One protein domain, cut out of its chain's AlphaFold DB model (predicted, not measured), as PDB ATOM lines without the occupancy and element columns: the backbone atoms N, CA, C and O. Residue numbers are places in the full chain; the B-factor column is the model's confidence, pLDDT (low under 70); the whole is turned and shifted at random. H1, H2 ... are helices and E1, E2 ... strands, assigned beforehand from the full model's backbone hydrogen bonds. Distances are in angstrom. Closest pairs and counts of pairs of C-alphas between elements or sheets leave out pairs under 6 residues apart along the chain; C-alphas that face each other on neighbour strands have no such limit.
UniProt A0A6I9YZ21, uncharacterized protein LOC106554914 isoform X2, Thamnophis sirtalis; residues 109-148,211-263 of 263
ATOM      1  N   LYS A 109      38.613  33.455  40.918       66.56
ATOM      2  CA  LYS A 109      38.162  34.735  40.340       66.56
ATOM      3  C   LYS A 109      37.804  34.599  38.856       66.56
ATOM      4  O   LYS A 109      36.779  35.127  38.431       66.56
ATOM      5  N   GLY A 110      38.593  33.846  38.087       80.94
ATOM      6  CA  GLY A 110      38.293  33.516  36.690       80.94
ATOM      7  C   GLY A 110      37.031  32.660  36.539       80.94
ATOM      8  O   GLY A 110      36.188  32.956  35.695       80.94
ATOM      9  N   GLY A 111      36.863  31.650  37.400       81.31
ATOM     10  CA  GLY A 111      35.680  30.787  37.427       81.31
ATOM     11  C   GLY A 111      34.397  31.513  37.844       81.31
ATOM     12  O   GLY A 111      33.343  31.297  37.263       81.31
ATOM     13  N   TYR A 112      34.467  32.427  38.812       82.00
ATOM     14  CA  TYR A 112      33.304  33.232  39.192       82.00
ATOM     15  C   TYR A 112      32.888  34.199  38.074       82.00
ATOM     16  O   TYR A 112      31.708  34.317  37.743       82.00
ATOM     17  N   LEU A 113      33.863  34.852  37.436       85.00
ATOM     18  CA  LEU A 113      33.599  35.766  36.330       85.00
ATOM     19  C   LEU A 113      32.992  35.041  35.115       85.00
ATOM     20  O   LEU A 113      32.079  35.571  34.481       85.00
ATOM     21  N   SER A 114      33.443  33.819  34.811       85.38
ATOM     22  CA  SER A 114      32.853  33.020  33.731       85.38
ATOM     23  C   SER A 114      31.390  32.661  34.009       85.38
ATOM     24  O   SER A 114      30.564  32.751  33.099       85.38
ATOM     25  N   VAL A 115      31.026  32.362  35.263       90.12
ATOM     26  CA  VAL A 115      29.626  32.143  35.667       90.12
ATOM     27  C   VAL A 115      28.784  33.407  35.479       90.12
ATOM     28  O   VAL A 115      27.673  33.324  34.950       90.12
ATOM     29  N   LEU A 116      29.300  34.585  35.849       87.94
ATOM     30  CA  LEU A 116      28.594  35.852  35.621       87.94
ATOM     31  C   LEU A 116      28.355  36.116  34.130       87.94
ATOM     32  O   LEU A 116      27.247  36.497  33.746       87.94
ATOM     33  N   TYR A 117      29.352  35.863  33.278       90.12
ATOM     34  CA  TYR A 117      29.191  36.006  31.831       90.12
ATOM     35  C   TYR A 117      28.174  35.020  31.256       90.12
ATOM     36  O   TYR A 117      27.324  35.423  30.462       90.12
ATOM     37  N   LEU A 118      28.197  33.754  31.682       92.38
ATOM     38  CA  LEU A 118      27.207  32.759  31.260       92.38
ATOM     39  C   LEU A 118      25.792  33.154  31.687       92.38
ATOM     40  O   LEU A 118      24.861  33.070  30.887       92.38
ATOM     41  N   ARG A 119      25.630  33.647  32.919       92.00
ATOM     42  CA  ARG A 119      24.346  34.158  33.406       92.00
ATOM     43  C   ARG A 119      23.850  35.320  32.549       92.00
ATOM     44  O   ARG A 119      22.686  35.331  32.163       92.00
ATOM     45  N   HIS A 120      24.728  36.263  32.211       90.31
ATOM     46  CA  HIS A 120      24.384  37.393  31.346       90.31
ATOM     47  C   HIS A 120      23.956  36.952  29.944       90.31
ATOM     48  O   HIS A 120      22.971  37.458  29.407       90.31
ATOM     49  N   LEU A 121      24.656  35.974  29.359       92.06
ATOM     50  CA  LEU A 121      24.288  35.406  28.061       92.06
ATOM     51  C   LEU A 121      22.905  34.755  28.104       92.06
ATOM     52  O   LEU A 121      22.092  35.019  27.224       92.06
ATOM     53  N   ARG A 122      22.611  33.980  29.155       92.50
ATOM     54  CA  ARG A 122      21.297  33.348  29.336       92.50
ATOM     55  C   ARG A 122      20.172  34.358  29.532       92.50
ATOM     56  O   ARG A 122      19.109  34.196  28.945       92.50
ATOM     57  N   ILE A 123      20.402  35.417  30.306       91.75
ATOM     58  CA  ILE A 123      19.409  36.487  30.489       91.75
ATOM     59  C   ILE A 123      19.139  37.188  29.157       91.75
ATOM     60  O   ILE A 123      17.985  37.391  28.791       91.75
ATOM     61  N   ARG A 124      20.188  37.510  28.396       93.12
ATOM     62  CA  ARG A 124      20.048  38.145  27.083       93.12
ATOM     63  C   ARG A 124      19.308  37.256  26.083       93.12
ATOM     64  O   ARG A 124      18.508  37.756  25.299       93.12
ATOM     65  N   GLU A 125      19.596  35.959  26.082       92.06
ATOM     66  CA  GLU A 125      18.905  34.965  25.259       92.06
ATOM     67  C   GLU A 125      17.406  34.937  25.583       92.06
ATOM     68  O   GLU A 125      16.580  35.116  24.690       92.06
ATOM     69  N   LEU A 126      17.057  34.841  26.869       92.44
ATOM     70  CA  LEU A 126      15.669  34.882  27.326       92.44
ATOM     71  C   LEU A 126      14.974  36.192  26.935       92.44
ATOM     72  O   LEU A 126      13.869  36.161  26.403       92.44
ATOM     73  N   GLN A 127      15.634  37.337  27.138       93.25
ATOM     74  CA  GLN A 127      15.104  38.646  26.747       93.25
ATOM     75  C   GLN A 127      14.782  38.707  25.251       93.25
ATOM     76  O   GLN A 127      13.742  39.240  24.877       93.25
ATOM     77  N   ARG A 128      15.634  38.135  24.389       91.94
ATOM     78  CA  ARG A 128      15.382  38.077  22.940       91.94
ATOM     79  C   ARG A 128      14.187  37.193  22.593       91.94
ATOM     80  O   ARG A 128      13.385  37.589  21.753       91.94
ATOM     81  N   ILE A 129      14.051  36.034  23.238       92.69
ATOM     82  CA  ILE A 129      12.913  35.128  23.022       92.69
ATOM     83  C   ILE A 129      11.609  35.803  23.463       92.69
ATOM     84  O   ILE A 129      10.653  35.864  22.691       92.69
ATOM     85  N   CYS A 130      11.581  36.372  24.672       93.44
ATOM     86  CA  CYS A 130      10.424  37.104  25.184       93.44
ATOM     87  C   CYS A 130      10.059  38.282  24.279       93.44
ATOM     88  O   CYS A 130       8.886  38.464  23.964       93.44
ATOM     89  N   LEU A 131      11.052  39.044  23.812       94.69
ATOM     90  CA  LEU A 131      10.820  40.155  22.897       94.69
ATOM     91  C   LEU A 131      10.222  39.686  21.567       94.69
ATOM     92  O   LEU A 131       9.276  40.305  21.098       94.69
ATOM     93  N   GLY A 132      10.714  38.586  20.989       92.75
ATOM     94  CA  GLY A 132      10.146  38.014  19.764       92.75
ATOM     95  C   GLY A 132       8.673  37.619  19.927       92.75
ATOM     96  O   GLY A 132       7.848  37.932  19.072       92.75
ATOM     97  N   ILE A 133       8.320  37.012  21.063       93.69
ATOM     98  CA  ILE A 133       6.932  36.647  21.390       93.69
ATOM     99  C   ILE A 133       6.050  37.894  21.574       93.69
ATOM    100  O   ILE A 133       4.947  37.957  21.034       93.69
ATOM    101  N   LEU A 134       6.521  38.903  22.311       94.69
ATOM    102  CA  LEU A 134       5.774  40.151  22.515       94.69
ATOM    103  C   LEU A 134       5.586  40.915  21.200       94.69
ATOM    104  O   LEU A 134       4.506  41.436  20.928       94.69
ATOM    105  N   ASN A 135       6.615  40.933  20.356       94.19
ATOM    106  CA  ASN A 135       6.568  41.556  19.040       94.19
ATOM    107  C   ASN A 135       5.554  40.864  18.120       94.19
ATOM    108  O   ASN A 135       4.779  41.534  17.443       94.19
ATOM    109  N   TYR A 136       5.505  39.532  18.161       92.75
ATOM    110  CA  TYR A 136       4.482  38.739  17.486       92.75
ATOM    111  C   TYR A 136       3.066  39.105  17.949       92.75
ATOM    112  O   TYR A 136       2.188  39.332  17.121       92.75
ATOM    113  N   PHE A 137       2.835  39.245  19.258       93.25
ATOM    114  CA  PHE A 137       1.521  39.653  19.758       93.25
ATOM    115  C   PHE A 137       1.120  41.060  19.314       93.25
ATOM    116  O   PHE A 137      -0.031  41.257  18.935       93.25
ATOM    117  N   ARG A 138       2.053  42.021  19.292       92.88
ATOM    118  CA  ARG A 138       1.772  43.378  18.791       92.88
ATOM    119  C   ARG A 138       1.490  43.415  17.295       92.88
ATOM    120  O   ARG A 138       0.631  44.174  16.856       92.88
ATOM    121  N   SER A 139       2.161  42.563  16.534       90.81
ATOM    122  CA  SER A 139       1.884  42.368  15.116       90.81
ATOM    123  C   SER A 139       0.467  41.822  14.882       90.81
ATOM    124  O   SER A 139      -0.318  42.425  14.149       90.81
ATOM    125  N   ILE A 140       0.071  40.768  15.608       89.81
ATOM    126  CA  ILE A 140      -1.299  40.236  15.547       89.81
ATOM    127  C   ILE A 140      -2.323  41.288  15.971       89.81
ATOM    128  O   ILE A 140      -3.360  41.422  15.329       89.81
ATOM    129  N   GLU A 141      -2.059  42.028  17.049       90.50
ATOM    130  CA  GLU A 141      -2.949  43.084  17.532       90.50
ATOM    131  C   GLU A 141      -3.170  44.150  16.456       90.50
ATOM    132  O   GLU A 141      -4.310  44.554  16.224       90.50
ATOM    133  N   ARG A 142      -2.112  44.558  15.746       87.94
ATOM    134  CA  ARG A 142      -2.206  45.474  14.605       87.94
ATOM    135  C   ARG A 142      -3.087  44.890  13.498       87.94
ATOM    136  O   ARG A 142      -4.046  45.550  13.099       87.94
ATOM    137  N   THR A 143      -2.813  43.671  13.028       86.12
ATOM    138  CA  THR A 143      -3.604  43.013  11.969       86.12
ATOM    139  C   THR A 143      -5.071  42.836  12.377       86.12
ATOM    140  O   THR A 143      -5.990  43.106  11.598       86.12
ATOM    141  N   LEU A 144      -5.326  42.449  13.628       84.38
ATOM    142  CA  LEU A 144      -6.674  42.315  14.175       84.38
ATOM    143  C   LEU A 144      -7.379  43.671  14.264       84.38
ATOM    144  O   LEU A 144      -8.550  43.788  13.913       84.38
ATOM    145  N   THR A 145      -6.673  44.720  14.677       84.38
ATOM    146  CA  THR A 145      -7.225  46.078  14.722       84.38
ATOM    147  C   THR A 145      -7.589  46.557  13.320       84.38
ATOM    148  O   THR A 145      -8.694  47.049  13.121       84.38
ATOM    149  N   ILE A 146      -6.729  46.355  12.319       79.31
ATOM    150  CA  ILE A 146      -7.013  46.740  10.927       79.31
ATOM    151  C   ILE A 146      -8.227  45.972  10.385       79.31
ATOM    152  O   ILE A 146      -9.157  46.583   9.862       79.31
ATOM    153  N   SER A 147      -8.268  44.649  10.565       75.44
ATOM    154  CA  SER A 147      -9.381  43.813  10.087       75.44
ATOM    155  C   SER A 147     -10.718  44.114  10.777       75.44
ATOM    156  O   SER A 147     -11.774  44.005  10.154       75.44
ATOM    157  N   THR A 148     -10.697  44.544  12.041       71.81
ATOM    158  CA  THR A 148     -11.908  44.929  12.786       71.81
ATOM    159  C   THR A 148     -12.324  46.383  12.576       71.81
ATOM    160  O   THR A 148     -13.503  46.690  12.725       71.81
ATOM    161  N   ASP A 211      -0.311  42.511   6.301       79.81
ATOM    162  CA  ASP A 211       0.008  41.381   7.154       79.81
ATOM    163  C   ASP A 211       1.521  41.202   7.255       79.81
ATOM    164  O   ASP A 211       2.232  41.054   6.255       79.81
ATOM    165  N   ASP A 212       1.998  41.161   8.495       87.00
ATOM    166  CA  ASP A 212       3.367  40.775   8.785       87.00
ATOM    167  C   ASP A 212       3.540  39.255   8.612       87.00
ATOM    168  O   ASP A 212       2.658  38.443   8.918       87.00
ATOM    169  N   PHE A 213       4.728  38.857   8.170       87.50
ATOM    170  CA  PHE A 213       5.159  37.470   8.054       87.50
ATOM    171  C   PHE A 213       5.978  37.047   9.270       87.50
ATOM    172  O   PHE A 213       6.699  37.845   9.869       87.50
ATOM    173  N   TYR A 214       5.918  35.759   9.614       89.81
ATOM    174  CA  TYR A 214       6.607  35.228  10.787       89.81
ATOM    175  C   TYR A 214       7.491  34.047  10.424       89.81
ATOM    176  O   TYR A 214       7.054  33.104   9.762       89.81
ATOM    177  N   THR A 215       8.727  34.075  10.908       88.62
ATOM    178  CA  THR A 215       9.647  32.942  10.822       88.62
ATOM    179  C   THR A 215      10.034  32.489  12.222       88.62
ATOM    180  O   THR A 215      10.255  33.302  13.121       88.62
ATOM    181  N   VAL A 216      10.074  31.171  12.414       89.06
ATOM    182  CA  VAL A 216      10.457  30.548  13.682       89.06
ATOM    183  C   VAL A 216      11.771  29.814  13.467       89.06
ATOM    184  O   VAL A 216      11.821  28.844  12.712       89.06
ATOM    185  N   GLU A 217      12.829  30.278  14.125       86.25
ATOM    186  CA  GLU A 217      14.162  29.676  14.067       86.25
ATOM    187  C   GLU A 217      14.608  29.300  15.479       86.25
ATOM    188  O   GLU A 217      14.780  30.182  16.314       86.25
ATOM    189  N   GLU A 218      14.752  27.996  15.747       75.94
ATOM    190  CA  GLU A 218      15.293  27.357  16.971       75.94
ATOM    191  C   GLU A 218      14.673  27.736  18.341       75.94
ATOM    192  O   GLU A 218      14.898  27.018  19.309       75.94
ATOM    193  N   ALA A 219      13.880  28.809  18.420       79.12
ATOM    194  CA  ALA A 219      13.051  29.328  19.524       79.12
ATOM    195  C   ALA A 219      12.671  30.808  19.285       79.12
ATOM    196  O   ALA A 219      11.799  31.347  19.967       79.12
ATOM    197  N   TYR A 220      13.344  31.487  18.352       85.25
ATOM    198  CA  TYR A 220      13.156  32.898  18.053       85.25
ATOM    199  C   TYR A 220      12.038  33.089  17.037       85.25
ATOM    200  O   TYR A 220      12.036  32.469  15.975       85.25
ATOM    201  N   ILE A 221      11.112  33.984  17.369       90.75
ATOM    202  CA  ILE A 221      10.075  34.442  16.452       90.75
ATOM    203  C   ILE A 221      10.540  35.770  15.875       90.75
ATOM    204  O   ILE A 221      10.765  36.729  16.618       90.75
ATOM    205  N   HIS A 222      10.680  35.819  14.557       90.19
ATOM    206  CA  HIS A 222      10.991  37.043  13.842       90.19
ATOM    207  C   HIS A 222       9.770  37.500  13.060       90.19
ATOM    208  O   HIS A 222       9.178  36.723  12.314       90.19
ATOM    209  N   THR A 223       9.430  38.772  13.224       90.31
ATOM    210  CA  THR A 223       8.384  39.435  12.449       90.31
ATOM    211  C   THR A 223       9.030  40.157  11.276       90.31
ATOM    212  O   THR A 223      10.014  40.883  11.450       90.31
ATOM    213  N   GLN A 224       8.491  39.942  10.085       91.62
ATOM    214  CA  GLN A 224       8.932  40.557   8.846       91.62
ATOM    215  C   GLN A 224       7.782  41.325   8.208       91.62
ATOM    216  O   GLN A 224       6.656  40.845   8.168       91.62
ATOM    217  N   ASP A 225       8.087  42.497   7.673       85.19
ATOM    218  CA  ASP A 225       7.173  43.264   6.833       85.19
ATOM    219  C   ASP A 225       6.912  42.530   5.504       85.19
ATOM    220  O   ASP A 225       7.662  41.629   5.113       85.19
ATOM    221  N   GLN A 226       5.930  42.992   4.730       80.25
ATOM    222  CA  GLN A 226       5.631  42.511   3.375       80.25
ATOM    223  C   GLN A 226       6.841  42.551   2.424       80.25
ATOM    224  O   GLN A 226       6.929  41.786   1.465       80.25
ATOM    225  N   ARG A 227       7.815  43.425   2.703       82.50
ATOM    226  CA  ARG A 227       9.070  43.555   1.946       82.50
ATOM    227  C   ARG A 227      10.185  42.618   2.432       82.50
ATOM    228  O   ARG A 227      11.302  42.700   1.924       82.50
ATOM    229  N   GLY A 228       9.918  41.778   3.434       83.31
ATOM    230  CA  GLY A 228      10.893  40.887   4.069       83.31
ATOM    231  C   GLY A 228      11.860  41.584   5.033       83.31
ATOM    232  O   GLY A 228      12.869  41.001   5.423       83.31
ATOM    233  N   ALA A 229      11.599  42.842   5.406       86.81
ATOM    234  CA  ALA A 229      12.410  43.563   6.386       86.81
ATOM    235  C   ALA A 229      12.002  43.164   7.807       86.81
ATOM    236  O   ALA A 229      10.816  43.079   8.096       86.81
ATOM    237  N   PHE A 230      12.962  42.956   8.709       90.69
ATOM    238  CA  PHE A 230      12.648  42.660  10.108       90.69
ATOM    239  C   PHE A 230      12.040  43.879  10.804       90.69
ATOM    240  O   PHE A 230      12.644  44.954  10.816       90.69
ATOM    241  N   VAL A 231      10.867  43.690  11.407       90.00
ATOM    242  CA  VAL A 231      10.116  44.743  12.098       90.00
ATOM    243  C   VAL A 231      10.142  44.494  13.594       90.00
ATOM    244  O   VAL A 231       9.872  43.387  14.062       90.00
ATOM    245  N   MET A 232      10.439  45.549  14.348       92.31
ATOM    246  CA  MET A 232      10.352  45.564  15.802       92.31
ATOM    247  C   MET A 232       9.475  46.730  16.236       92.31
ATOM    248  O   MET A 232       9.750  47.877  15.890       92.31
ATOM    249  N   TYR A 233       8.424  46.431  16.988       93.06
ATOM    250  CA  TYR A 233       7.495  47.427  17.494       93.06
ATOM    251  C   TYR A 233       8.053  48.081  18.762       93.06
ATOM    252  O   TYR A 233       8.420  47.398  19.719       93.06
ATOM    253  N   ASP A 234       8.040  49.415  18.818       94.62
ATOM    254  CA  ASP A 234       8.471  50.166  20.008       94.62
ATOM    255  C   ASP A 234       7.661  49.788  21.255       94.62
ATOM    256  O   ASP A 234       8.186  49.747  22.369       94.62
ATOM    257  N   VAL A 235       6.380  49.464  21.065       94.25
ATOM    258  CA  VAL A 235       5.488  49.023  22.143       94.25
ATOM    259  C   VAL A 235       5.942  47.677  22.715       94.25
ATOM    260  O   VAL A 235       5.952  47.517  23.931       94.25
ATOM    261  N   ALA A 236       6.441  46.755  21.886       94.81
ATOM    262  CA  ALA A 236       6.959  45.470  22.363       94.81
ATOM    263  C   ALA A 236       8.199  45.645  23.265       94.81
ATOM    264  O   ALA A 236       8.382  44.900  24.229       94.81
ATOM    265  N   LEU A 237       9.025  46.672  23.015       94.25
ATOM    266  CA  LEU A 237      10.143  47.024  23.900       94.25
ATOM    267  C   LEU A 237       9.665  47.563  25.255       94.25
ATOM    268  O   LEU A 237      10.327  47.347  26.272       94.25
ATOM    269  N   GLN A 238       8.543  48.284  25.282       95.81
ATOM    270  CA  GLN A 238       7.938  48.764  26.526       95.81
ATOM    271  C   GLN A 238       7.304  47.611  27.308       95.81
ATOM    272  O   GLN A 238       7.540  47.497  28.510       95.81
ATOM    273  N   ASP A 239       6.595  46.715  26.620       95.12
ATOM    274  CA  ASP A 239       5.997  45.520  27.218       95.12
ATOM    275  C   ASP A 239       7.060  44.622  27.863       95.12
ATOM    276  O   ASP A 239       6.855  44.093  28.957       95.12
ATOM    277  N   LEU A 240       8.233  44.490  27.236       95.19
ATOM    278  CA  LEU A 240       9.344  43.734  27.814       95.19
ATOM    279  C   LEU A 240       9.822  44.348  29.140       95.19
ATOM    280  O   LEU A 240      10.066  43.625  30.102       95.19
ATOM    281  N   LYS A 241       9.928  45.678  29.218       95.31
ATOM    282  CA  LYS A 241      10.342  46.370  30.451       95.31
ATOM    283  C   LYS A 241       9.305  46.227  31.562       95.31
ATOM    284  O   LYS A 241       9.669  46.052  32.723       95.31
ATOM    285  N   GLU A 242       8.022  46.311  31.223       96.00
ATOM    286  CA  GLU A 242       6.947  46.149  32.203       96.00
ATOM    287  C   GLU A 242       6.878  44.702  32.713       96.00
ATOM    288  O   GLU A 242       6.817  44.475  33.921       96.00
ATOM    289  N   THR A 243       6.982  43.714  31.822       93.56
ATOM    290  CA  THR A 243       7.009  42.295  32.211       93.56
ATOM    291  C   THR A 243       8.238  41.944  33.052       93.56
ATOM    292  O   THR A 243       8.109  41.220  34.039       93.56
ATOM    293  N   GLU A 244       9.411  42.507  32.746       93.44
ATOM    294  CA  GLU A 244      10.613  42.381  33.580       93.44
ATOM    295  C   GLU A 244      10.379  42.932  34.994       93.44
ATOM    296  O   GLU A 244      10.672  42.258  35.984       93.44
ATOM    297  N   LYS A 245       9.795  44.129  35.109       95.06
ATOM    298  CA  LYS A 245       9.470  44.742  36.402       95.06
ATOM    299  C   LYS A 245       8.489  43.892  37.211       95.06
ATOM    300  O   LYS A 245       8.687  43.714  38.414       95.06
ATOM    301  N   GLN A 246       7.450  43.359  36.573       93.69
ATOM    302  CA  GLN A 246       6.480  42.483  37.234       93.69
ATOM    303  C   GLN A 246       7.131  41.187  37.716       93.69
ATOM    304  O   GLN A 246       6.910  40.770  38.852       93.69
ATOM    305  N   LEU A 247       7.988  40.584  36.890       91.94
ATOM    306  CA  LEU A 247       8.722  39.380  37.258       91.94
ATOM    307  C   LEU A 247       9.647  39.623  38.459       91.94
ATOM    308  O   LEU A 247       9.699  38.794  39.367       91.94
ATOM    309  N   LEU A 248      10.337  40.767  38.494       92.19
ATOM    310  CA  LEU A 248      11.178  41.161  39.625       92.19
ATOM    311  C   LEU A 248      10.370  41.346  40.913       92.19
ATOM    312  O   LEU A 248      10.819  40.899  41.964       92.19
ATOM    313  N   LEU A 249       9.185  41.954  40.832       93.31
ATOM    314  CA  LEU A 249       8.303  42.155  41.985       93.31
ATOM    315  C   LEU A 249       7.795  40.826  42.559       93.31
ATOM    316  O   LEU A 249       7.775  40.629  43.774       93.31
ATOM    317  N   VAL A 250       7.425  39.886  41.688       92.69
ATOM    318  CA  VAL A 250       7.041  38.534  42.113       92.69
ATOM    319  C   VAL A 250       8.235  37.828  42.756       92.69
ATOM    320  O   VAL A 250       8.117  37.274  43.847       92.69
ATOM    321  N   ALA A 251       9.406  37.885  42.119       89.81
ATOM    322  CA  ALA A 251      10.619  37.268  42.642       89.81
ATOM    323  C   ALA A 251      11.010  37.822  44.022       89.81
ATOM    324  O   ALA A 251      11.350  37.043  44.910       89.81
ATOM    325  N   SER A 252      10.929  39.143  44.233       89.81
ATOM    326  CA  SER A 252      11.252  39.751  45.529       89.81
ATOM    327  C   SER A 252      10.329  39.258  46.635       89.81
ATOM    328  O   SER A 252      10.815  38.917  47.708       89.81
ATOM    329  N   GLN A 253       9.030  39.122  46.352       89.94
ATOM    330  CA  GLN A 253       8.075  38.590  47.321       89.94
ATOM    331  C   GLN A 253       8.425  37.151  47.726       89.94
ATOM    332  O   GLN A 253       8.430  36.828  48.911       89.94
ATOM    333  N   TYR A 254       8.768  36.285  46.769       86.75
ATOM    334  CA  TYR A 254       9.165  34.908  47.082       86.75
ATOM    335  C   TYR A 254      10.472  34.834  47.882       86.75
ATOM    336  O   TYR A 254      10.585  34.009  48.787       86.75
ATOM    337  N   ILE A 255      11.437  35.712  47.595       88.94
ATOM    338  CA  ILE A 255      12.695  35.798  48.351       88.94
ATOM    339  C   ILE A 255      12.444  36.281  49.787       88.94
ATOM    340  O   ILE A 255      13.081  35.794  50.721       88.94
ATOM    341  N   GLU A 256      11.540  37.239  49.988       84.75
ATOM    342  CA  GLU A 256      11.169  37.732  51.320       84.75
ATOM    343  C   GLU A 256      10.453  36.657  52.145       84.75
ATOM    344  O   GLU A 256      10.847  36.410  53.285       84.75
ATOM    345  N   VAL A 257       9.492  35.949  51.545       85.25
ATOM    346  CA  VAL A 257       8.795  34.821  52.186       85.25
ATOM    347  C   VAL A 257       9.776  33.711  52.577       85.25
ATOM    348  O   VAL A 257       9.677  33.144  53.664       85.25
ATOM    349  N   GLU A 258      10.763  33.407  51.728       76.44
ATOM    350  CA  GLU A 258      11.799  32.426  52.061       76.44
ATOM    351  C   GLU A 258      12.642  32.875  53.265       76.44
ATOM    352  O   GLU A 258      12.932  32.065  54.148       76.44
ATOM    353  N   LYS A 259      13.016  34.157  53.332       76.25
ATOM    354  CA  LYS A 259      13.791  34.707  54.454       76.25
ATOM    355  C   LYS A 259      13.018  34.659  55.767       76.25
ATOM    356  O   LYS A 259      13.606  34.282  56.775       76.25
ATOM    357  N   GLU A 260      11.728  34.988  55.752       68.38
ATOM    358  CA  GLU A 260      10.865  34.902  56.937       68.38
ATOM    359  C   GLU A 260      10.667  33.447  57.388       68.38
ATOM    360  O   GLU A 260      10.684  33.171  58.579       68.38
ATOM    361  N   SER A 261      10.598  32.488  56.455       64.69
ATOM    362  CA  SER A 261      10.514  31.054  56.784       64.69
ATOM    363  C   SER A 261      11.803  30.436  57.354       64.69
ATOM    364  O   SER A 261      11.775  29.306  57.842       64.69
ATOM    365  N   ARG A 262      12.940  31.140  57.248       56.44
ATOM    366  CA  ARG A 262      14.250  30.716  57.778       56.44
ATOM    367  C   ARG A 262      14.601  31.366  59.124       56.44
ATOM    368  O   ARG A 262      15.631  30.990  59.686       56.44
ATOM    369  N   ALA A 263      13.806  32.329  59.596       50.09
ATOM    370  CA  ALA A 263      13.934  32.959  60.912       50.09
ATOM    371  C   ALA A 263      13.118  32.195  61.965       50.09
ATOM    372  O   ALA A 263      13.599  32.121  63.119       50.09
TER     373      ALA A 263
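This is residues 109 to 148 and 211 to 263 of the 263 residues of the protein "uncharacterized protein LOC106554914 isoform X2" of Thamnophis sirtalis (UniProt A0A6I9YZ21). A small hairpin of two strands, E1 and E2, packs through E2 on the long helix H1, and a second long helix, H2, begins beside that same stretch of H1 and runs away from it. The free parts of the helices, residues 109 to 124 of H1 and 245 to 261 of H2, stick out from this small body as the two arms of an open V. The printed part has 93 residues, in the order H1, E1, E2, H2, with the two strands antiparallel; the class is mostly helix. It is only just loose, close to extended, with a radius of gyration of the C-alphas of 18.2 A, and elongated, spanning 57 by 35 by 20 A.

E1, residues 213 to 217, and E2, residues 220 to 224, are a hairpin of antiparallel neighbours with a tight link; N 213 and O 224, 2.8 A apart, and N 215 and O 222, 3.0 A, are within hydrogen-bond range. The closest C-alphas of E2 and H1, residues 109 to 148, are those of Ile 221 and Gly 132, 4.9 A apart. H2, residues 234 to 261, touches H1 with its residues 235 to 240 alone; the closest C-alphas are those of Ala 236 and Asn 135, 5.1 A apart. The two helices run opposite ways at a steep tilt of 52 degrees. E1 and H2 are apart. In H1 and H2 every O i to N i+4 pair is within hydrogen-bond range.

H1 is 58.1 A from first to last C-alpha and begins at C-alpha 109 (38.162, 34.735, 40.340). E1 begins at C-alpha 213 (5.159, 37.470, 8.054). H2 is 41.5 A long and ends at C-alpha 261 (10.514, 31.054, 56.784).

The two C-alphas farthest apart, those of Arg 227 and Ala 263, are 60.1 A apart. Residues 149 to 210 are not printed, and C-alphas 148 and 211 are 13.6 A apart across this cut. The link from E2 to H2 is short. Mean pLDDT of the printed part is 87.6; residues 109 and 260 to 263 are under 70.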